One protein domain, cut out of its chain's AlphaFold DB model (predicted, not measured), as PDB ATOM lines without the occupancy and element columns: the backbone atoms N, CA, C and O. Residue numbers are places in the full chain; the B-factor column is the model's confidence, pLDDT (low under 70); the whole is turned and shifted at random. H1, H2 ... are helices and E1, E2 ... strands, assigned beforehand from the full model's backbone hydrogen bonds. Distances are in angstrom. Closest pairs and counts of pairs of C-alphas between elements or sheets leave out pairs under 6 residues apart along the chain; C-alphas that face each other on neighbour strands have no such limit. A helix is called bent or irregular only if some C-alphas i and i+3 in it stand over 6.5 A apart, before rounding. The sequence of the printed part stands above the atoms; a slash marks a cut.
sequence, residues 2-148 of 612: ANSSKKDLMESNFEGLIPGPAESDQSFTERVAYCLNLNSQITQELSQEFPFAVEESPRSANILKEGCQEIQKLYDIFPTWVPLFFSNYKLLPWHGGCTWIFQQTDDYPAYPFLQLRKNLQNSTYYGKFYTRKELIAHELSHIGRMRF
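This is residues 2 to 148 of the 612 residues of a protein of Neochlamydia sp. TUME1 (UniProt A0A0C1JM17). A small, strongly twisted sheet of three short strands makes the core, with H5 covering one of its faces and H3 crossing H5 at a steep angle. H2, the longest helix, passes the sheet and only grazes it, H1 reaches out beyond H2 as an arm at one end of the long axis, and the short H4 follows E3 toward the other end; residues 44 to 49 stick out. The printed part has 147 residues, with five named helices and three named strands in the order H1 H2 H3 E1 E2 E3 H4 H5; the sheet is mixed, in the order E1 E3 E2, and the class is mostly helix. The whole is compact, with a radius of gyration of the C-alphas of 15.5 A, and spans 50 by 36 by 28 A.

Start with the sheet: E3 is residues 111 to 116, from C-alpha 111 at (187.525, 216.415, 237.460) over 15.1 A. Look next for E1, residues 84 to 86, and E2, residues 98 to 102, which is 12.3 A long. H5 is residues 132 to 143, 16.7 A long, and ends with C-alpha 143 at (196.727, 213.392, 239.483). H3, residues 58 to 75, runs 25.1 A and has a kink of 25 degrees near residue 67. H4 is the four residues 118 to 121. H2 is residues 25 to 45, 27.7 A long; it has a kink of 57 degrees near residue 39 and is irregular, C-alphas 36 and 39 being 7.4 A apart. Find C-alpha 4 at (191.049, 208.327, 264.281), where H1, residues 4 to 14, begins its 16.0 A.

In the sheet, E3 is the inner strand. E1 is parallel to it at 42 degrees; look for N 116 and O 85, 2.9 A apart and within hydrogen-bond range. E2 and E3 are a hairpin, antiparallel at 152 degrees, with N 99 and O 115 at 2.9 A and N 111 and O 102 at 3.3 A. H5 is on the sheet at a height of 8.3 A, over E3 and E2, and runs along the strands, at 17 degrees to E2 on the local plane; the closest C-alphas of H5 and E2 are those of Glu 139 and Trp 100, 5.9 A apart. H3 and H5 on one face of the sheet give two layers, a sheet with helices on one face. H3 touches H5 with residues 63 to 71 alone, closest at the C-alphas of Gly 67 and Ala 137, 4.7 A apart, at a steep tilt of 65 degrees, the same way. H2 only grazes the sheet, with residues 35 to 42, and H4 grazes it with residues 118 to 121. H1 and H2 are close but not clearly touching, with the C-alphas of Ser 12 and Val 32 closest at 7.1 A; H1 is apart from H3 and H5. Each O i to N i+4 pair of H1 is within hydrogen-bond range, against 15 of 17 in H2, 12 of 14 in H3 and 7 of 8 in H5, while H4 is too short for such a pair.

The two C-alphas farthest apart are those of Ala 2 and Lys 128, at 52.1 A. The printed part has no cut. The links H2 to H3 and E1 to E2 are long, and E3 to H4 is tight. Outside the named strands, look for residues 125 to 126, paired antiparallel with 130 to 131. The mean pLDDT of the printed part is 77.9; residues 2 to 7, 43 to 57, 92 to 98 and 100 to 111 are under 70.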
ATOM      1  N   ALA A   2     190.672 211.960 269.299       28.12
ATOM      2  CA  ALA A   2     191.612 212.707 268.437       28.12
ATOM      3  C   ALA A   2     192.602 211.858 267.597       28.12
ATOM      4  O   ALA A   2     193.425 212.417 266.880       28.12
ATOM      5  N   ASN A   3     192.550 210.520 267.684       30.67
ATOM      6  CA  ASN A   3     193.496 209.624 266.992       30.67
ATOM      7  C   ASN A   3     192.917 208.902 265.761       30.67
ATOM      8  O   ASN A   3     193.699 208.282 265.045       30.67
ATOM      9  N   SER A   4     191.598 208.952 265.500       33.06
ATOM     10  CA  SER A   4     191.049 208.327 264.281       33.06
ATOM     11  C   SER A   4     191.253 209.217 263.051       33.06
ATOM     12  O   SER A   4     191.795 208.733 262.069       33.06
ATOM     13  N   SER A   5     191.017 210.536 263.140       57.22
ATOM     14  CA  SER A   5     191.119 211.425 261.968       57.22
ATOM     15  C   SER A   5     192.513 211.455 261.327       57.22
ATOM     16  O   SER A   5     192.635 211.342 260.115       57.22
ATOM     17  N   LYS A   6     193.599 211.534 262.114       53.47
ATOM     18  CA  LYS A   6     194.971 211.557 261.560       53.47
ATOM     19  C   LYS A   6     195.390 210.237 260.911       53.47
ATOM     20  O   LYS A   6     196.235 210.249 260.017       53.47
ATOM     21  N   LYS A   7     194.837 209.110 261.368       51.16
ATOM     22  CA  LYS A   7     195.092 207.800 260.761       51.16
ATOM     23  C   LYS A   7     194.441 207.728 259.376       51.16
ATOM     24  O   LYS A   7     195.106 207.302 258.436       51.16
ATOM     25  N   ASP A   8     193.228 208.255 259.254       74.38
ATOM     26  CA  ASP A   8     192.454 208.273 258.007       74.38
ATOM     27  C   ASP A   8     193.079 209.224 256.959       74.38
ATOM     28  O   ASP A   8     193.194 208.886 255.779       74.38
ATOM     29  N   LEU A   9     193.608 210.382 257.385       82.31
ATOM     30  CA  LEU A   9     194.343 211.297 256.491       82.31
ATOM     31  C   LEU A   9     195.665 210.701 255.985       82.31
ATOM     32  O   LEU A   9     196.082 210.960 254.854       82.31
ATOM     33  N   MET A  10     196.340 209.904 256.816       80.81
ATOM     34  CA  MET A  10     197.564 209.215 256.413       80.81
ATOM     35  C   MET A  10     197.278 208.134 255.365       80.81
ATOM     36  O   MET A  10     198.029 208.013 254.398       80.81
ATOM     37  N   GLU A  11     196.195 207.375 255.538       78.88
ATOM     38  CA  GLU A  11     195.723 206.396 254.554       78.88
ATOM     39  C   GLU A  11     195.397 207.075 253.220       78.88
ATOM     40  O   GLU A  11     195.954 206.691 252.193       78.88
ATOM     41  N   SER A  12     194.667 208.194 253.259       86.31
ATOM     42  CA  SER A  12     194.364 209.017 252.075       86.31
ATOM     43  C   SER A  12     195.632 209.470 251.327       86.31
ATOM     44  O   SER A  12     195.701 209.438 250.096       86.31
ATOM     45  N   ASN A  13     196.697 209.830 252.055       88.38
ATOM     46  CA  ASN A  13     197.989 210.177 251.453       88.38
ATOM     47  C   ASN A  13     198.677 208.988 250.750       88.38
ATOM     48  O   ASN A  13     199.392 209.204 249.767       88.38
ATOM     49  N   PHE A  14     198.475 207.751 251.214       84.62
ATOM     50  CA  PHE A  14     198.934 206.541 250.515       84.62
ATOM     51  C   PHE A  14     198.001 206.133 249.370       84.62
ATOM     52  O   PHE A  14     198.446 205.501 248.416       84.62
ATOM     53  N   GLU A  15     196.742 206.560 249.381       87.50
ATOM     54  CA  GLU A  15     195.825 206.453 248.240       87.50
ATOM     55  C   GLU A  15     196.110 207.501 247.149       87.50
ATOM     56  O   GLU A  15     195.421 207.563 246.138       87.50
ATOM     57  N   GLY A  16     197.150 208.327 247.299       88.44
ATOM     58  CA  GLY A  16     197.543 209.326 246.300       88.44
ATOM     59  C   GLY A  16     196.784 210.647 246.383       88.44
ATOM     60  O   GLY A  16     196.988 211.510 245.534       88.44
ATOM     61  N   LEU A  17     195.968 210.850 247.417       91.19
ATOM     62  CA  LEU A  17     195.391 212.151 247.743       91.19
ATOM     63  C   LEU A  17     196.404 212.912 248.601       91.19
ATOM     64  O   LEU A  17     196.436 212.779 249.817       91.19
ATOM     65  N   ILE A  18     197.283 213.684 247.965       92.88
ATOM     66  CA  ILE A  18     198.338 214.434 248.664       92.88
ATOM     67  C   ILE A  18     197.823 215.843 248.994       92.88
ATOM     68  O   ILE A  18     197.238 216.478 248.110       92.88
ATOM     69  N   PRO A  19     198.016 216.356 250.226       92.81
ATOM     70  CA  PRO A  19     197.649 217.729 250.554       92.81
ATOM     71  C   PRO A  19     198.448 218.738 249.724       92.81
ATOM     72  O   PRO A  19     199.659 218.583 249.548       92.81
ATOM     73  N   GLY A  20     197.786 219.788 249.246       91.06
ATOM     74  CA  GLY A  20     198.446 220.904 248.569       91.06
ATOM     75  C   GLY A  20     199.378 221.695 249.506       91.06
ATOM     76  O   GLY A  20     199.287 221.570 250.730       91.06
ATOM     77  N   PRO A  21     200.274 222.548 248.971       90.62
ATOM     78  CA  PRO A  21     201.255 223.283 249.777       90.62
ATOM     79  C   PRO A  21     200.665 224.148 250.902       90.62
ATOM     80  O   PRO A  21     201.281 224.244 251.963       90.62
ATOM     81  N   ALA A  22     199.484 224.730 250.676       88.12
ATOM     82  CA  ALA A  22     198.773 225.609 251.609       88.12
ATOM     83  C   ALA A  22     197.350 225.112 251.941       88.12
ATOM     84  O   ALA A  22     196.500 225.889 252.369       88.12
ATOM     85  N   GLU A  23     197.062 223.832 251.702       87.94
ATOM     86  CA  GLU A  23     195.730 223.272 251.930       87.94
ATOM     87  C   GLU A  23     195.484 223.007 253.422       87.94
ATOM     88  O   GLU A  23     196.334 222.433 254.106       87.94
ATOM     89  N   SER A  24     194.324 223.436 253.929       89.00
ATOM     90  CA  SER A  24     193.920 223.205 255.319       89.00
ATOM     91  C   SER A  24     193.405 221.779 255.531       89.00
ATOM     92  O   SER A  24     192.927 221.141 254.594       89.00
ATOM     93  N   ASP A  25     193.425 221.299 256.777       87.75
ATOM     94  CA  ASP A  25     192.884 219.982 257.147       87.75
ATOM     95  C   ASP A  25     191.429 219.798 256.698       87.75
ATOM     96  O   ASP A  25     191.066 218.741 256.178       87.75
ATOM     97  N   GLN A  26     190.605 220.838 256.853       86.69
ATOM     98  CA  GLN A  26     189.207 220.816 256.432       86.69
ATOM     99  C   GLN A  26     189.082 220.707 254.907       86.69
ATOM    100  O   GLN A  26     188.442 219.780 254.418       86.69
ATOM    101  N   SER A  27     189.746 221.599 254.161       86.38
ATOM    102  CA  SER A  27     189.702 221.597 252.692       86.38
ATOM    103  C   SER A  27     190.238 220.288 252.112       86.38
ATOM    104  O   SER A  27     189.695 219.780 251.131       86.38
ATOM    105  N   PHE A  28     191.277 219.718 252.725       89.38
ATOM    106  CA  PHE A  28     191.820 218.429 252.326       89.38
ATOM    107  C   PHE A  28     190.820 217.295 252.579       89.38
ATOM    108  O   PHE A  28     190.607 216.468 251.699       89.38
ATOM    109  N   THR A  29     190.168 217.278 253.744       87.94
ATOM    110  CA  THR A  29     189.161 216.261 254.093       87.94
ATOM    111  C   THR A  29     187.958 216.308 253.146       87.94
ATOM    112  O   THR A  29     187.522 215.268 252.658       87.94
ATOM    113  N   GLU A  30     187.455 217.505 252.834       86.38
ATOM    114  CA  GLU A  30     186.362 217.705 251.872       86.38
ATOM    115  C   GLU A  30     186.750 217.195 250.479       86.38
ATOM    116  O   GLU A  30     185.987 216.467 249.840       86.38
ATOM    117  N   ARG A  31     187.976 217.490 250.032       87.00
ATOM    118  CA  ARG A  31     188.489 217.002 248.751       87.00
ATOM    119  C   ARG A  31     188.679 215.488 248.729       87.00
ATOM    120  O   ARG A  31     188.371 214.866 247.718       87.00
ATOM    121  N   VAL A  32     189.175 214.890 249.811       88.00
ATOM    122  CA  VAL A  32     189.296 213.430 249.936       88.00
ATOM    123  C   VAL A  32     187.919 212.784 249.798       88.00
ATOM    124  O   VAL A  32     187.747 211.890 248.971       88.00
ATOM    125  N   ALA A  33     186.920 213.285 250.530       86.25
ATOM    126  CA  ALA A  33     185.551 212.789 250.444       86.25
ATOM    127  C   ALA A  33     184.973 212.928 249.026       86.25
ATOM    128  O   ALA A  33     184.343 211.997 248.528       86.25
ATOM    129  N   TYR A  34     185.220 214.053 248.355       84.75
ATOM    130  CA  TYR A  34     184.822 214.257 246.963       84.75
ATOM    131  C   TYR A  34     185.483 213.245 246.015       84.75
ATOM    132  O   TYR A  34     184.793 212.540 245.284       84.75
ATOM    133  N   CYS A  35     186.812 213.107 246.058       85.25
ATOM    134  CA  CYS A  35     187.554 212.213 245.168       85.25
ATOM    135  C   CYS A  35     187.169 210.739 245.347       85.25
ATOM    136  O   CYS A  35     187.046 210.022 244.356       85.25
ATOM    137  N   LEU A  36     186.946 210.291 246.584       85.50
ATOM    138  CA  LEU A  36     186.537 208.913 246.862       85.50
ATOM    139  C   LEU A  36     185.100 208.616 246.399       85.50
ATOM    140  O   LEU A  36     184.800 207.476 246.052       85.50
ATOM    141  N   ASN A  37     184.228 209.630 246.332       82.94
ATOM    142  CA  ASN A  37     182.857 209.493 245.829       82.94
ATOM    143  C   ASN A  37     182.714 209.787 244.327       82.94
ATOM    144  O   ASN A  37     181.666 209.489 243.750       82.94
ATOM    145  N   LEU A  38     183.753 210.314 243.674       79.62
ATOM    146  CA  LEU A  38     183.702 210.806 242.296       79.62
ATOM    147  C   LEU A  38     183.160 209.768 241.300       79.62
ATOM    148  O   LEU A  38     182.314 210.085 240.469       79.62
ATOM    149  N   ASN A  39     183.604 208.514 241.402       74.56
ATOM    150  CA  ASN A  39     183.148 207.448 240.506       74.56
ATOM    151  C   ASN A  39     181.631 207.184 240.632       74.56
ATOM    152  O   ASN A  39     180.938 206.989 239.631       74.56
ATOM    153  N   SER A  40     181.101 207.240 241.858       73.31
ATOM    154  CA  SER A  40     179.666 207.079 242.115       73.31
ATOM    155  C   SER A  40     178.850 208.273 241.610       73.31
ATOM    156  O   SER A  40     177.822 208.068 240.966       73.31
ATOM    157  N   GLN A  41     179.350 209.498 241.809       71.88
ATOM    158  CA  GLN A  41     178.713 210.730 241.335       71.88
ATOM    159  C   GLN A  41     178.620 210.759 239.807       71.88
ATOM    160  O   GLN A  41     177.548 211.006 239.260       71.88
ATOM    161  N   ILE A  42     179.706 210.411 239.103       70.56
ATOM    162  CA  ILE A  42     179.704 210.366 237.632       70.56
ATOM    163  C   ILE A  42     178.667 209.359 237.111       70.56
ATOM    164  O   ILE A  42     177.946 209.641 236.154       70.56
ATOM    165  N   THR A  43     178.568 208.194 237.751       66.62
ATOM    166  CA  THR A  43     177.665 207.119 237.319       66.62
ATOM    167  C   THR A  43     176.191 207.456 237.575       66.62
ATOM    168  O   THR A  43     175.335 207.101 236.763       66.62
ATOM    169  N   GLN A  44     175.886 208.154 238.673       65.69
ATOM    170  CA  GLN A  44     174.514 208.477 239.083       65.69
ATOM    171  C   GLN A  44     173.975 209.780 238.473       65.69
ATOM    172  O   GLN A  44     172.822 209.804 238.048       65.69
ATOM    173  N   GLU A  45     174.782 210.841 238.402       58.53
ATOM    174  CA  GLU A  45     174.310 212.201 238.084       58.53
ATOM    175  C   GLU A  45     174.663 212.653 236.658       58.53
ATOM    176  O   GLU A  45     173.934 213.436 236.058       58.53
ATOM    177  N   LEU A  46     175.746 212.127 236.072       56.38
ATOM    178  CA  LEU A  46     176.357 212.666 234.846       56.38
ATOM    179  C   LEU A  46     176.254 211.741 233.620       56.38
ATOM    180  O   LEU A  46     176.759 212.069 232.542       56.38
ATOM    181  N   SER A  47     175.561 210.604 233.744       53.06
ATOM    182  CA  SER A  47     175.406 209.609 232.668       53.06
ATOM    183  C   SER A  47     174.701 210.139 231.407       53.06
ATOM    184  O   SER A  47     174.855 209.548 230.338       53.06
ATOM    185  N   GLN A  48     173.968 211.257 231.504       51.62
ATOM    186  CA  GLN A  48     173.320 211.920 230.362       51.62
ATOM    187  C   GLN A  48     174.154 213.054 229.734       51.62
ATOM    188  O   GLN A  48     173.910 213.405 228.582       51.62
ATOM    189  N   GLU A  49     175.146 213.607 230.442       54.69
ATOM    190  CA  GLU A  49     175.932 214.769 229.986       54.69
ATOM    191  C   GLU A  49     177.324 214.406 229.446       54.69
ATOM    192  O   GLU A  49     177.915 215.164 228.671       54.69
ATOM    193  N   PHE A  50     177.855 213.234 229.804       58.47
ATOM    194  CA  PHE A  50     179.153 212.774 229.321       58.47
ATOM    195  C   PHE A  50     179.029 211.949 228.029       58.47
ATOM    196  O   PHE A  50     178.271 210.982 227.977       58.47
ATOM    197  N   PRO A  51     179.831 212.228 226.978       56.28
ATOM    198  CA  PRO A  51     179.766 211.486 225.714       56.28
ATOM    199  C   PRO A  51     180.346 210.058 225.796       56.28
ATOM    200  O   PRO A  51     180.605 209.432 224.766       56.28
ATOM    201  N   PHE A  52     180.618 209.543 226.998       61.72
ATOM    202  CA  PHE A  52     181.232 208.241 227.244       61.72
ATOM    203  C   PHE A  52     180.800 207.667 228.601       61.72
ATOM    204  O   PHE A  52     180.686 208.393 229.580       61.72
ATOM    205  N   ALA A  53     180.600 206.347 228.664       59.00
ATOM    206  CA  ALA A  53     180.320 205.638 229.912       59.00
ATOM    207  C   ALA A  53     181.622 205.361 230.681       59.00
ATOM    208  O   ALA A  53     182.609 204.917 230.083       59.00
ATOM    209  N   VAL A  54     181.623 205.583 231.999       60.97
ATOM    210  CA  VAL A  54     182.683 205.068 232.877       60.97
ATOM    211  C   VAL A  54     182.575 203.547 232.887       60.97
ATOM    212  O   VAL A  54     181.526 202.983 233.193       60.97
ATOM    213  N   GLU A  55     183.638 202.865 232.469       60.50
ATOM    214  CA  GLU A  55     183.613 201.414 232.318       60.50
ATOM    215  C   GLU A  55     183.974 200.750 233.654       60.50
ATOM    216  O   GLU A  55     185.143 200.462 233.908       60.50
ATOM    217  N   GLU A  56     182.975 200.445 234.486       63.00
ATOM    218  CA  GLU A  56     183.132 199.650 235.720       63.00
ATOM    219  C   GLU A  56     183.333 198.146 235.437       63.00
ATOM    220  O   GLU A  56     182.787 197.267 236.105       63.00
ATOM    221  N   SER A  57     184.112 197.807 234.407       69.00
ATOM    222  CA  SER A  57     184.444 196.414 234.129       69.00
ATOM    223  C   SER A  57     185.620 195.962 235.010       69.00
ATOM    224  O   SER A  57     186.576 196.719 235.219       69.00
ATOM    225  N   PRO A  58     185.645 194.691 235.469       74.00
ATOM    226  CA  PRO A  58     186.811 194.119 236.157       74.00
ATOM    227  C   PRO A  58     188.115 194.284 235.363       74.00
ATOM    228  O   PRO A  58     189.212 194.319 235.918       74.00
ATOM    229  N   ARG A  59     187.999 194.400 234.036       81.62
ATOM    230  CA  ARG A  59     189.115 194.638 233.130       81.62
ATOM    231  C   ARG A  59     189.685 196.049 233.281       81.62
ATOM    232  O   ARG A  59     190.899 196.162 233.429       81.62
ATOM    233  N   SER A  60     188.859 197.093 233.274       82.00
ATOM    234  CA  SER A  60     189.307 198.475 233.495       82.00
ATOM    235  C   SER A  60     189.971 198.636 234.862       82.00
ATOM    236  O   SER A  60     191.073 199.175 234.945       82.00
ATOM    237  N   ALA A  61     189.382 198.056 235.913       83.75
ATOM    238  CA  ALA A  61     189.974 198.058 237.252       83.75
ATOM    239  C   ALA A  61     191.371 197.404 237.276       83.75
ATOM    240  O   ALA A  61     192.307 197.943 237.867       83.75
ATOM    241  N   ASN A  62     191.548 196.275 236.580       87.25
ATOM    242  CA  ASN A  62     192.859 195.630 236.450       87.25
ATOM    243  C   ASN A  62     193.862 196.487 235.661       87.25
ATOM    244  O   ASN A  62     195.019 196.585 236.064       87.25
ATOM    245  N   ILE A  63     193.426 197.140 234.580       90.75
ATOM    246  CA  ILE A  63     194.271 198.040 233.780       90.75
ATOM    247  C   ILE A  63     194.767 199.221 234.624       90.75
ATOM    248  O   ILE A  63     195.958 199.534 234.591       90.75
ATOM    249  N   LEU A  64     193.884 199.851 235.402       90.50
ATOM    250  CA  LEU A  64     194.260 200.927 236.321       90.50
ATOM    251  C   LEU A  64     195.262 200.424 237.367       90.50
ATOM    252  O   LEU A  64     196.316 201.030 237.570       90.50
ATOM    253  N   LYS A  65     194.975 199.265 237.970       89.62
ATOM    254  CA  LYS A  65     195.815 198.644 238.998       89.62
ATOM    255  C   LYS A  65     197.246 198.387 238.520       89.62
ATOM    256  O   LYS A  65     198.179 198.591 239.296       89.62
ATOM    257  N   GLU A  66     197.440 197.982 237.264       88.88
ATOM    258  CA  GLU A  66     198.775 197.826 236.662       88.88
ATOM    259  C   GLU A  66     199.580 199.137 236.701       88.88
ATOM    260  O   GLU A  66     200.768 199.118 237.026       88.88
ATOM    261  N   GLY A  67     198.946 200.277 236.411       90.00
ATOM    262  CA  GLY A  67     199.582 201.592 236.506       90.00
ATOM    263  C   GLY A  67     199.830 202.034 237.949       90.00
ATOM    264  O   GLY A  67     200.937 202.476 238.272       90.00
ATOM    265  N   CYS A  68     198.855 201.834 238.846       90.75
ATOM    266  CA  CYS A  68     199.004 202.127 240.277       90.75
ATOM    267  C   CYS A  68     200.188 201.367 240.894       90.75
ATOM    268  O   CYS A  68     200.924 201.930 241.697       90.75
ATOM    269  N   GLN A  69     200.430 200.114 240.492       88.19
ATOM    270  CA  GLN A  69     201.579 199.333 240.964       88.19
ATOM    271  C   GLN A  69     202.930 199.937 240.566       88.19
ATOM    272  O   GLN A  69     203.896 199.810 241.319       88.19
ATOM    273  N   GLU A  70     203.040 200.559 239.390       90.50
ATOM    274  CA  GLU A  70     204.294 201.203 238.981       90.50
ATOM    275  C   GLU A  70     204.533 202.491 239.768       90.50
ATOM    276  O   GLU A  70     205.651 202.733 240.231       90.50
ATOM    277  N   ILE A  71     203.480 203.276 240.001       91.56
ATOM    278  CA  ILE A  71     203.574 204.495 240.802       91.56
ATOM    279  C   ILE A  71     203.791 204.189 242.287       91.56
ATOM    280  O   ILE A  71     204.594 204.867 242.920       91.56
ATOM    281  N   GLN A  72     203.210 203.126 242.840       89.62
ATOM    282  CA  GLN A  72     203.453 202.715 244.226       89.62
ATOM    283  C   GLN A  72     204.930 202.407 244.483       89.62
ATOM    284  O   GLN A  72     205.499 202.855 245.475       89.62
ATOM    285  N   LYS A  73     205.594 201.700 243.560       84.56
ATOM    286  CA  LYS A  73     207.036 201.415 243.667       84.56
ATOM    287  C   LYS A  73     207.889 202.682 243.640       84.56
ATOM    288  O   LYS A  73     209.006 202.670 244.164       84.56
ATOM    289  N   LEU A  74     207.400 203.727 242.975       90.38
ATOM    290  CA  LEU A  74     208.137 204.955 242.723       90.38
ATOM    291  C   LEU A  74     207.887 206.020 243.797       90.38
ATOM    292  O   LEU A  74     208.845 206.613 244.278       90.38
ATOM    293  N   TYR A  75     206.629 206.243 244.172       93.50
ATOM    294  CA  TYR A  75     206.170 207.371 244.990       93.50
ATOM    295  C   TYR A  75     205.345 206.978 246.208       93.50
ATOM    296  O   TYR A  75     204.938 207.863 246.967       93.50
ATOM    297  N   ASP A  76     205.149 205.673 246.416       89.38
ATOM    298  CA  ASP A  76     204.432 205.143 247.571       89.38
ATOM    299  C   ASP A  76     202.992 205.683 247.639       89.38
ATOM    300  O   ASP A  76     202.533 206.162 248.674       89.38
ATOM    301  N   ILE A  77     202.309 205.670 246.485       91.12
ATOM    302  CA  ILE A  77     200.878 205.973 246.360       91.12
ATOM    303  C   ILE A  77     200.153 204.917 245.514       91.12
ATOM    304  O   ILE A  77     200.753 204.321 244.616       91.12
ATOM    305  N   PHE A  78     198.864 204.703 245.776       90.69
ATOM    306  CA  PHE A  78     198.031 203.705 245.103       90.69
ATOM    307  C   PHE A  78     196.617 204.245 244.779       90.69
ATOM    308  O   PHE A  78     195.646 203.867 245.430       90.69
ATOM    309  N   PRO A  79     196.482 205.139 243.779       91.00
ATOM    310  CA  PRO A  79     195.247 205.881 243.504       91.00
ATOM    311  C   PRO A  79     194.217 205.075 242.698       91.00
ATOM    312  O   PRO A  79     193.951 205.360 241.533       91.00
ATOM    313  N   THR A  80     193.624 204.050 243.310       89.50
ATOM    314  CA  THR A  80     192.578 203.224 242.672       89.50
ATOM    315  C   THR A  80     191.209 203.887 242.592       89.50
ATOM    316  O   THR A  80     190.337 203.369 241.905       89.50
ATOM    317  N   TRP A  81     191.016 205.012 243.281       87.88
ATOM    318  CA  TRP A  81     189.776 205.791 243.250       87.88
ATOM    319  C   TRP A  81     189.598 206.584 241.945       87.88
ATOM    320  O   TRP A  81     188.502 207.058 241.667       87.88
ATOM    321  N   VAL A  82     190.660 206.731 241.144       88.94
ATOM    322  CA  VAL A  82     190.646 207.513 239.901       88.94
ATOM    323  C   VAL A  82     189.781 206.816 238.844       88.94
ATOM    324  O   VAL A  82     190.123 205.705 238.428       88.94
ATOM    325  N   PRO A  83     188.713 207.460 238.338       86.31
ATOM    326  CA  PRO A  83     187.911 206.896 237.259       86.31
ATOM    327  C   PRO A  83     188.731 206.732 235.974       86.31
ATOM    328  O   PRO A  83     189.501 207.616 235.595       86.31
ATOM    329  N   LEU A  84     188.543 205.608 235.281       86.12
ATOM    330  CA  LEU A  84     189.223 205.267 234.029       86.12
ATOM    331  C   LEU A  84     188.196 205.020 232.920       86.12
ATOM    332  O   LEU A  84     187.299 204.192 233.078       86.12
ATOM    333  N   PHE A  85     188.368 205.665 231.765       83.38
ATOM    334  CA  PHE A  85     187.557 205.400 230.575       83.38
ATOM    335  C   PHE A  85     188.361 205.419 229.271       83.38
ATOM    336  O   PHE A  85     189.494 205.900 229.197       83.38
ATOM    337  N   PHE A  86     187.743 204.893 228.210       85.31
ATOM    338  CA  PHE A  86     188.352 204.736 226.891       85.31
ATOM    339  C   PHE A  86     187.601 205.555 225.833       85.31
ATOM    340  O   PHE A  86     186.503 205.194 225.416       85.31
ATOM    341  N   SER A  87     188.195 206.650 225.349       82.50
ATOM    342  CA  SER A  87     187.577 207.534 224.355       82.50
ATOM    343  C   SER A  87     188.607 208.294 223.518       82.50
ATOM    344  O   SER A  87     189.689 208.630 223.989       82.50
ATOM    345  N   ASN A  88     188.254 208.600 222.266       83.25
ATOM    346  CA  ASN A  88     189.027 209.498 221.396       83.25
ATOM    347  C   ASN A  88     188.472 210.937 221.377       83.25
ATOM    348  O   ASN A  88     188.991 211.780 220.647       83.25
ATOM    349  N   TYR A  89     187.412 211.215 222.139       79.19
ATOM    350  CA  TYR A  89     186.769 212.527 222.190       79.19
ATOM    351  C   TYR A  89     187.757 213.613 222.645       79.19
ATOM    352  O   TYR A  89     188.465 213.413 223.630       79.19
ATOM    353  N   LYS A  90     187.828 214.730 221.902       73.62
ATOM    354  CA  LYS A  90     188.742 215.875 222.122       73.62
ATOM    355  C   LYS A  90     190.245 215.525 222.255       73.62
ATOM    356  O   LYS A  90     191.043 216.360 222.678       73.62
ATOM    357  N   LEU A  91     190.680 214.333 221.827       73.50
ATOM    358  CA  LEU A  91     192.100 213.963 221.809       73.50
ATOM    359  C   LEU A  91     192.768 214.361 220.493       73.50
ATOM    360  O   LEU A  91     192.657 213.656 219.486       73.50
ATOM    361  N   LEU A  92     193.540 215.445 220.526       68.88
ATOM    362  CA  LEU A  92     194.405 215.853 219.424       68.88
ATOM    363  C   LEU A  92     195.548 214.838 219.239       68.88
ATOM    364  O   LEU A  92     195.879 214.105 220.179       68.88
ATOM    365  N   PRO A  93     196.163 214.741 218.047       65.06
ATOM    366  CA  PRO A  93     197.225 213.766 217.779       65.06
ATOM    367  C   PRO A  93     198.412 213.831 218.755       65.06
ATOM    368  O   PRO A  93     199.043 212.807 219.012       65.06
ATOM    369  N   TRP A  94     198.685 215.006 219.332       61.03
ATOM    370  CA  TRP A  94     199.771 215.234 220.292       61.03
ATOM    371  C   TRP A  94     199.406 214.966 221.760       61.03
ATOM    372  O   TRP A  94     200.318 214.884 222.576       61.03
ATOM    373  N   HIS A  95     198.129 214.755 222.116       62.59
ATOM    374  CA  HIS A  95     197.682 214.441 223.492       62.59
ATOM    375  C   HIS A  95     198.050 213.009 223.954       62.59
ATOM    376  O   HIS A  95     197.296 212.372 224.680       62.59
ATOM    377  N   GLY A  96     199.175 212.454 223.490       61.53
ATOM    378  CA  GLY A  96     199.629 211.113 223.866       61.53
ATOM    379  C   GLY A  96     198.599 210.002 223.598       61.53
ATOM    380  O   GLY A  96     197.678 210.140 222.786       61.53
ATOM    381  N   GLY A  97     198.787 208.849 224.247       64.25
ATOM    382  CA  GLY A  97     197.793 207.765 224.286       64.25
ATOM    383  C   GLY A  97     196.824 207.870 225.471       64.25
ATOM    384  O   GLY A  97     195.870 207.097 225.537       64.25
ATOM    385  N   CYS A  98     197.081 208.794 226.396       68.38
ATOM    386  CA  CYS A  98     196.423 208.945 227.685       68.38
ATOM    387  C   CYS A  98     196.440 210.428 228.076       68.38
ATOM    388  O   CYS A  98     197.380 211.125 227.705       68.38
ATOM    389  N   THR A  99     195.419 210.903 228.783       73.75
ATOM    390  CA  THR A  99     195.379 212.256 229.353       73.75
ATOM    391  C   THR A  99     194.642 212.238 230.690       73.75
ATOM    392  O   THR A  99     193.810 211.356 230.937       73.75
ATOM    393  N   TRP A 100     194.967 213.202 231.541       66.25
ATOM    394  CA  TRP A 100     194.308 213.488 232.806       66.25
ATOM    395  C   TRP A 100     193.641 214.869 232.713       66.25
ATOM    396  O   TRP A 100     194.188 215.758 232.069       66.25
ATOM    397  N   ILE A 101     192.483 215.030 233.364       65.69
ATOM    398  CA  ILE A 101     191.601 216.223 233.391       65.69
ATOM    399  C   ILE A 101     190.583 216.333 232.229       65.69
ATOM    400  O   ILE A 101     190.934 216.445 231.057       65.69
ATOM    401  N   PHE A 102     189.291 216.427 232.590       53.06
ATOM    402  CA  PHE A 102     188.244 217.125 231.810       53.06
ATOM    403  C   PHE A 102     188.116 218.429 232.542       53.06
ATOM    404  O   PHE A 102     187.827 218.457 233.742       53.06
ATOM    405  N   GLN A 103     188.155 219.477 231.755       50.91
ATOM    406  CA  GLN A 103     187.467 220.697 232.076       50.91
ATOM    407  C   GLN A 103     186.341 220.810 231.045       50.91
ATOM    408  O   GLN A 103     186.597 220.841 229.838       50.91
ATOM    409  N   GLN A 104     185.089 220.720 231.499       40.41
ATOM    410  CA  GLN A 104     183.925 220.817 230.608       40.41
ATOM    411  C   GLN A 104     183.719 222.274 230.165       40.41
ATOM    412  O   GLN A 104     183.406 222.507 228.996       40.41
ATOM    413  N   THR A 105     183.987 223.227 231.064       41.88
ATOM    414  CA  THR A 105     184.005 224.685 230.861       41.88
ATOM    415  C   THR A 105     184.987 225.344 231.844       41.88
ATOM    416  O   THR A 105     185.331 224.744 232.864       41.88
ATOM    417  N   ASP A 106     185.429 226.573 231.554       42.41
ATOM    418  CA  ASP A 106     186.400 227.327 232.372       42.41
ATOM    419  C   ASP A 106     185.918 227.604 233.816       42.41
ATOM    420  O   ASP A 106     186.734 227.877 234.693       42.41
ATOM    421  N   ASP A 107     184.613 227.456 234.078       34.59
ATOM    422  CA  ASP A 107     183.957 227.799 235.347       34.59
ATOM    423  C   ASP A 107     183.784 226.622 236.338       34.59
ATOM    424  O   ASP A 107     183.323 226.837 237.459       34.59
ATOM    425  N   TYR A 108     184.138 225.380 235.968       37.66
ATOM    426  CA  TYR A 108     184.024 224.202 236.852       37.66
ATOM    427  C   TYR A 108     185.392 223.665 237.308       37.66
ATOM    428  O   TYR A 108     186.348 223.667 236.524       37.66
ATOM    429  N   PRO A 109     185.509 223.138 238.546       48.12
ATOM    430  CA  PRO A 109     186.731 222.482 238.996       48.12
ATOM    431  C   PRO A 109     187.027 221.249 238.132       48.12
ATOM    432  O   PRO A 109     186.157 220.414 237.890       48.12
ATOM    433  N   ALA A 110     188.272 221.137 237.669       60.72
ATOM    434  CA  ALA A 110     188.765 220.009 236.886       60.72
ATOM    435  C   ALA A 110     188.491 218.666 237.591       60.72
ATOM    436  O   ALA A 110     188.957 218.434 238.709       60.72
ATOM    437  N   TYR A 111     187.763 217.760 236.934       68.88
ATOM    438  CA  TYR A 111     187.525 216.415 237.460       68.88
ATOM    439  C   TYR A 111     188.785 215.547 237.258       68.88
ATOM    440  O   TYR A 111     189.256 215.425 236.122       68.88
ATOM    441  N   PRO A 112     189.345 214.918 238.312       79.50
ATOM    442  CA  PRO A 112     190.499 214.034 238.180       79.50
ATOM    443  C   PRO A 112     190.065 212.649 237.692       79.50
ATOM    444  O   PRO A 112     189.616 211.809 238.465       79.50
ATOM    445  N   PHE A 113     190.228 212.387 236.402       81.38
ATOM    446  CA  PHE A 113     190.050 211.057 235.818       81.38
ATOM    447  C   PHE A 113     191.127 210.787 234.779       81.38
ATOM    448  O   PHE A 113     191.886 211.674 234.380       81.38
ATOM    449  N   LEU A 114     191.130 209.548 234.304       87.31
ATOM    450  CA  LEU A 114     192.050 209.053 233.309       87.31
ATOM    451  C   LEU A 114     191.320 208.672 232.014       87.31
ATOM    452  O   LEU A 114     190.527 207.729 231.984       87.31
ATOM    453  N   GLN A 115     191.620 209.384 230.926       85.88
ATOM    454  CA  GLN A 115     191.117 209.076 229.587       85.88
ATOM    455  C   GLN A 115     192.202 208.393 228.757       85.88
ATOM    456  O   GLN A 115     193.213 209.006 228.412       85.88
ATOM    457  N   LEU A 116     191.968 207.145 228.349       87.38
ATOM    458  CA  LEU A 116     192.819 206.440 227.387       87.38
ATOM    459  C   LEU A 116     192.182 206.456 226.002       87.38
ATOM    460  O   LEU A 116     190.962 206.397 225.856       87.38
ATOM    461  N   ARG A 117     193.006 206.440 224.951       87.00
ATOM    462  CA  ARG A 117     192.499 206.211 223.590       87.00
ATOM    463  C   ARG A 117     191.779 204.871 223.491       87.00
ATOM    464  O   ARG A 117     192.216 203.868 224.058       87.00
ATOM    465  N   LYS A 118     190.715 204.825 222.683       86.25
ATOM    466  CA  LYS A 118     189.822 203.654 222.561       86.25
ATOM    467  C   LYS A 118     190.565 202.347 222.235       86.25
ATOM    468  O   LYS A 118     190.209 201.281 222.721       86.25
ATOM    469  N   ASN A 119     191.635 202.417 221.447       86.88
ATOM    470  CA  ASN A 119     192.439 201.247 221.078       86.88
ATOM    471  C   ASN A 119     193.236 200.632 222.249       86.88
ATOM    472  O   ASN A 119     193.527 199.436 222.212       86.88
ATOM    473  N   LEU A 120     193.563 201.398 223.295       88.00
ATOM    474  CA  LEU A 120     194.293 200.916 224.474       88.00
ATOM    475  C   LEU A 120     193.436 200.068 225.417       88.00
ATOM    476  O   LEU A 120     193.974 199.426 226.319       88.00
ATOM    477  N   GLN A 121     192.126 199.985 225.175       86.50
ATOM    478  CA  GLN A 121     191.273 199.005 225.844       86.50
ATOM    479  C   GLN A 121     191.772 197.582 225.538       86.50
ATOM    480  O   GLN A 121     191.920 196.742 226.431       86.50
ATOM    481  N   ASN A 122     192.131 197.331 224.274       86.88
ATOM    482  CA  ASN A 122     192.597 196.031 223.784       86.88
ATOM    483  C   ASN A 122     194.112 195.949 223.570       86.88
ATOM    484  O   ASN A 122     194.680 194.870 223.703       86.88
ATOM    485  N   SER A 123     194.777 197.068 223.289       88.56
ATOM    486  CA  SER A 123     196.226 197.114 223.099       88.56
ATOM    487  C   SER A 123     196.973 197.396 224.402       88.56
ATOM    488  O   SER A 123     196.579 198.248 225.196       88.56
ATOM    489  N   THR A 124     198.118 196.740 224.586       89.38
ATOM    490  CA  THR A 124     199.085 197.054 225.650       89.38
ATOM    491  C   THR A 124     200.087 198.135 225.244       89.38
ATOM    492  O   THR A 124     200.866 198.581 226.087       89.38
ATOM    493  N   TYR A 125     200.065 198.585 223.985       88.12
ATOM    494  CA  TYR A 125     200.985 199.584 223.443       88.12
ATOM    495  C   TYR A 125     200.267 200.705 222.688       88.12
ATOM    496  O   TYR A 125     199.320 200.466 221.935       88.12
ATOM    497  N   TYR A 126     200.804 201.918 222.806       85.62
ATOM    498  CA  TYR A 126     200.494 203.049 221.938       85.62
ATOM    499  C   TYR A 126     201.659 203.304 220.973       85.62
ATOM    500  O   TYR A 126     202.806 203.478 221.396       85.62
ATOM    501  N   GLY A 127     201.376 203.276 219.666       78.25
ATOM    502  CA  GLY A 127     202.350 203.579 218.609       78.25
ATOM    503  C   GLY A 127     203.605 202.694 218.588       78.25
ATOM    504  O   GLY A 127     204.577 203.079 217.960       78.25
ATOM    505  N   LYS A 128     203.608 201.537 219.274       81.12
ATOM    506  CA  LYS A 128     204.768 200.645 219.538       81.12
ATOM    507  C   LYS A 128     205.849 201.196 220.488       81.12
ATOM    508  O   LYS A 128     206.750 200.447 220.855       81.12
ATOM    509  N   PHE A 129     205.762 202.452 220.928       81.88
ATOM    510  CA  PHE A 129     206.820 203.102 221.720       81.88
ATOM    511  C   PHE A 129     206.508 203.220 223.216       81.88
ATOM    512  O   PHE A 129     207.435 203.223 224.035       81.88
ATOM    513  N   TYR A 130     205.221 203.301 223.558       86.94
ATOM    514  CA  TYR A 130     204.739 203.493 224.924       86.94
ATOM    515  C   TYR A 130     203.912 202.298 225.361       86.94
ATOM    516  O   TYR A 130     203.006 201.871 224.641       86.94
ATOM    517  N   THR A 131     204.207 201.768 226.543       91.06
ATOM    518  CA  THR A 131     203.338 200.753 227.151       91.06
ATOM    519  C   THR A 131     202.134 201.433 227.793       91.06
ATOM    520  O   THR A 131     202.253 202.530 228.331       91.06
ATOM    521  N   ARG A 132     200.975 200.772 227.789       91.62
ATOM    522  CA  ARG A 132     199.760 201.272 228.440       91.62
ATOM    523  C   ARG A 132     200.009 201.589 229.914       91.62
ATOM    524  O   ARG A 132     199.646 202.662 230.367       91.62
ATOM    525  N   LYS A 133     200.700 200.697 230.629       91.62
ATOM    526  CA  LYS A 133     201.052 200.904 232.040       91.62
ATOM    527  C   LYS A 133     201.957 202.118 232.279       91.62
ATOM    528  O   LYS A 133     201.781 202.800 233.276       91.62
ATOM    529  N   GLU A 134     202.896 202.400 231.369       91.81
ATOM    530  CA  GLU A 134     203.754 203.591 231.433       91.81
ATOM    531  C   GLU A 134     202.928 204.863 231.263       91.81
ATOM    532  O   GLU A 134     203.118 205.796 232.030       91.81
ATOM    533  N   LEU A 135     201.997 204.880 230.305       91.50
ATOM    534  CA  LEU A 135     201.105 206.021 230.089       91.50
ATOM    535  C   LEU A 135     200.214 206.270 231.310       91.50
ATOM    536  O   LEU A 135     200.169 207.382 231.813       91.50
ATOM    537  N   ILE A 136     199.573 205.222 231.832       93.00
ATOM    538  CA  ILE A 136     198.730 205.321 233.033       93.00
ATOM    539  C   ILE A 136     199.552 205.834 234.219       93.00
ATOM    540  O   ILE A 136     199.131 206.756 234.903       93.00
ATOM    541  N   ALA A 137     200.731 205.257 234.462       93.75
ATOM    542  CA  ALA A 137     201.599 205.681 235.555       93.75
ATOM    543  C   ALA A 137     202.027 207.153 235.414       93.75
ATOM    544  O   ALA A 137     202.028 207.881 236.404       93.75
ATOM    545  N   HIS A 138     202.364 207.595 234.201       93.56
ATOM    546  CA  HIS A 138     202.710 208.984 233.914       93.56
ATOM    547  C   HIS A 138     201.566 209.935 234.288       93.56
ATOM    548  O   HIS A 138     201.759 210.808 235.126       93.56
ATOM    549  N   GLU A 139     200.353 209.697 233.795       91.44
ATOM    550  CA  GLU A 139     199.205 210.557 234.107       91.44
ATOM    551  C   GLU A 139     198.775 210.495 235.584       91.44
ATOM    552  O   GLU A 139     198.442 211.510 236.193       91.44
ATOM    553  N   LEU A 140     198.830 209.314 236.214       92.75
ATOM    554  CA  LEU A 140     198.544 209.169 237.648       92.75
ATOM    555  C   LEU A 140     199.510 209.988 238.512       92.75
ATOM    556  O   LEU A 140     199.136 210.442 239.594       92.75
ATOM    557  N   SER A 141     200.748 210.180 238.050       92.62
ATOM    558  CA  SER A 141     201.714 211.012 238.761       92.62
ATOM    559  C   SER A 141     201.300 212.486 238.795       92.62
ATOM    560  O   SER A 141     201.569 213.152 239.793       92.62
ATOM    561  N   HIS A 142     200.586 212.965 237.778       90.69
ATOM    562  CA  HIS A 142     200.042 214.314 237.771       90.69
ATOM    563  C   HIS A 142     198.798 214.435 238.646       90.69
ATOM    564  O   HIS A 142     198.663 215.386 239.413       90.69
ATOM    565  N   ILE A 143     197.924 213.422 238.628       89.31
ATOM    566  CA  ILE A 143     196.727 213.392 239.483       89.31
ATOM    567  C   ILE A 143     197.106 213.490 240.966       89.31
ATOM    568  O   ILE A 143     196.523 214.290 241.697       89.31
ATOM    569  N   GLY A 144     198.131 212.757 241.413       89.69
ATOM    570  CA  GLY A 144     198.605 212.864 242.799       89.69
ATOM    571  C   GLY A 144     199.171 214.247 243.158       89.69
ATOM    572  O   GLY A 144     199.273 214.582 244.337       89.69
ATOM    573  N   ARG A 145     199.493 215.080 242.160       91.44
ATOM    574  CA  ARG A 145     200.012 216.446 242.310       91.44
ATOM    575  C   ARG A 145     199.052 217.529 241.806       91.44
ATOM    576  O   ARG A 145     199.441 218.685 241.707       91.44
ATOM    577  N   MET A 146     197.767 217.223 241.618       87.00
ATOM    578  CA  MET A 146     196.766 218.160 241.070       87.00
ATOM    579  C   MET A 146     196.556 219.470 241.865       87.00
ATOM    580  O   MET A 146     195.897 220.385 241.381       87.00
ATOM    581  N   ARG A 147     197.075 219.575 243.098       88.38
ATOM    582  CA  ARG A 147     197.040 220.800 243.928       88.38
ATOM    583  C   ARG A 147     198.374 221.559 243.971       88.38
ATOM    584  O   ARG A 147     198.528 222.460 244.792       88.38
ATOM    585  N   PHE A 148     199.341 221.194 243.131       87.94
ATOM    586  CA  PHE A 148     200.620 221.889 243.000       87.94
ATOM    587  C   PHE A 148     200.578 222.795 241.762       87.94
ATOM    588  O   PHE A 148     200.534 222.315 240.635       87.94
TER     589      PHE A 148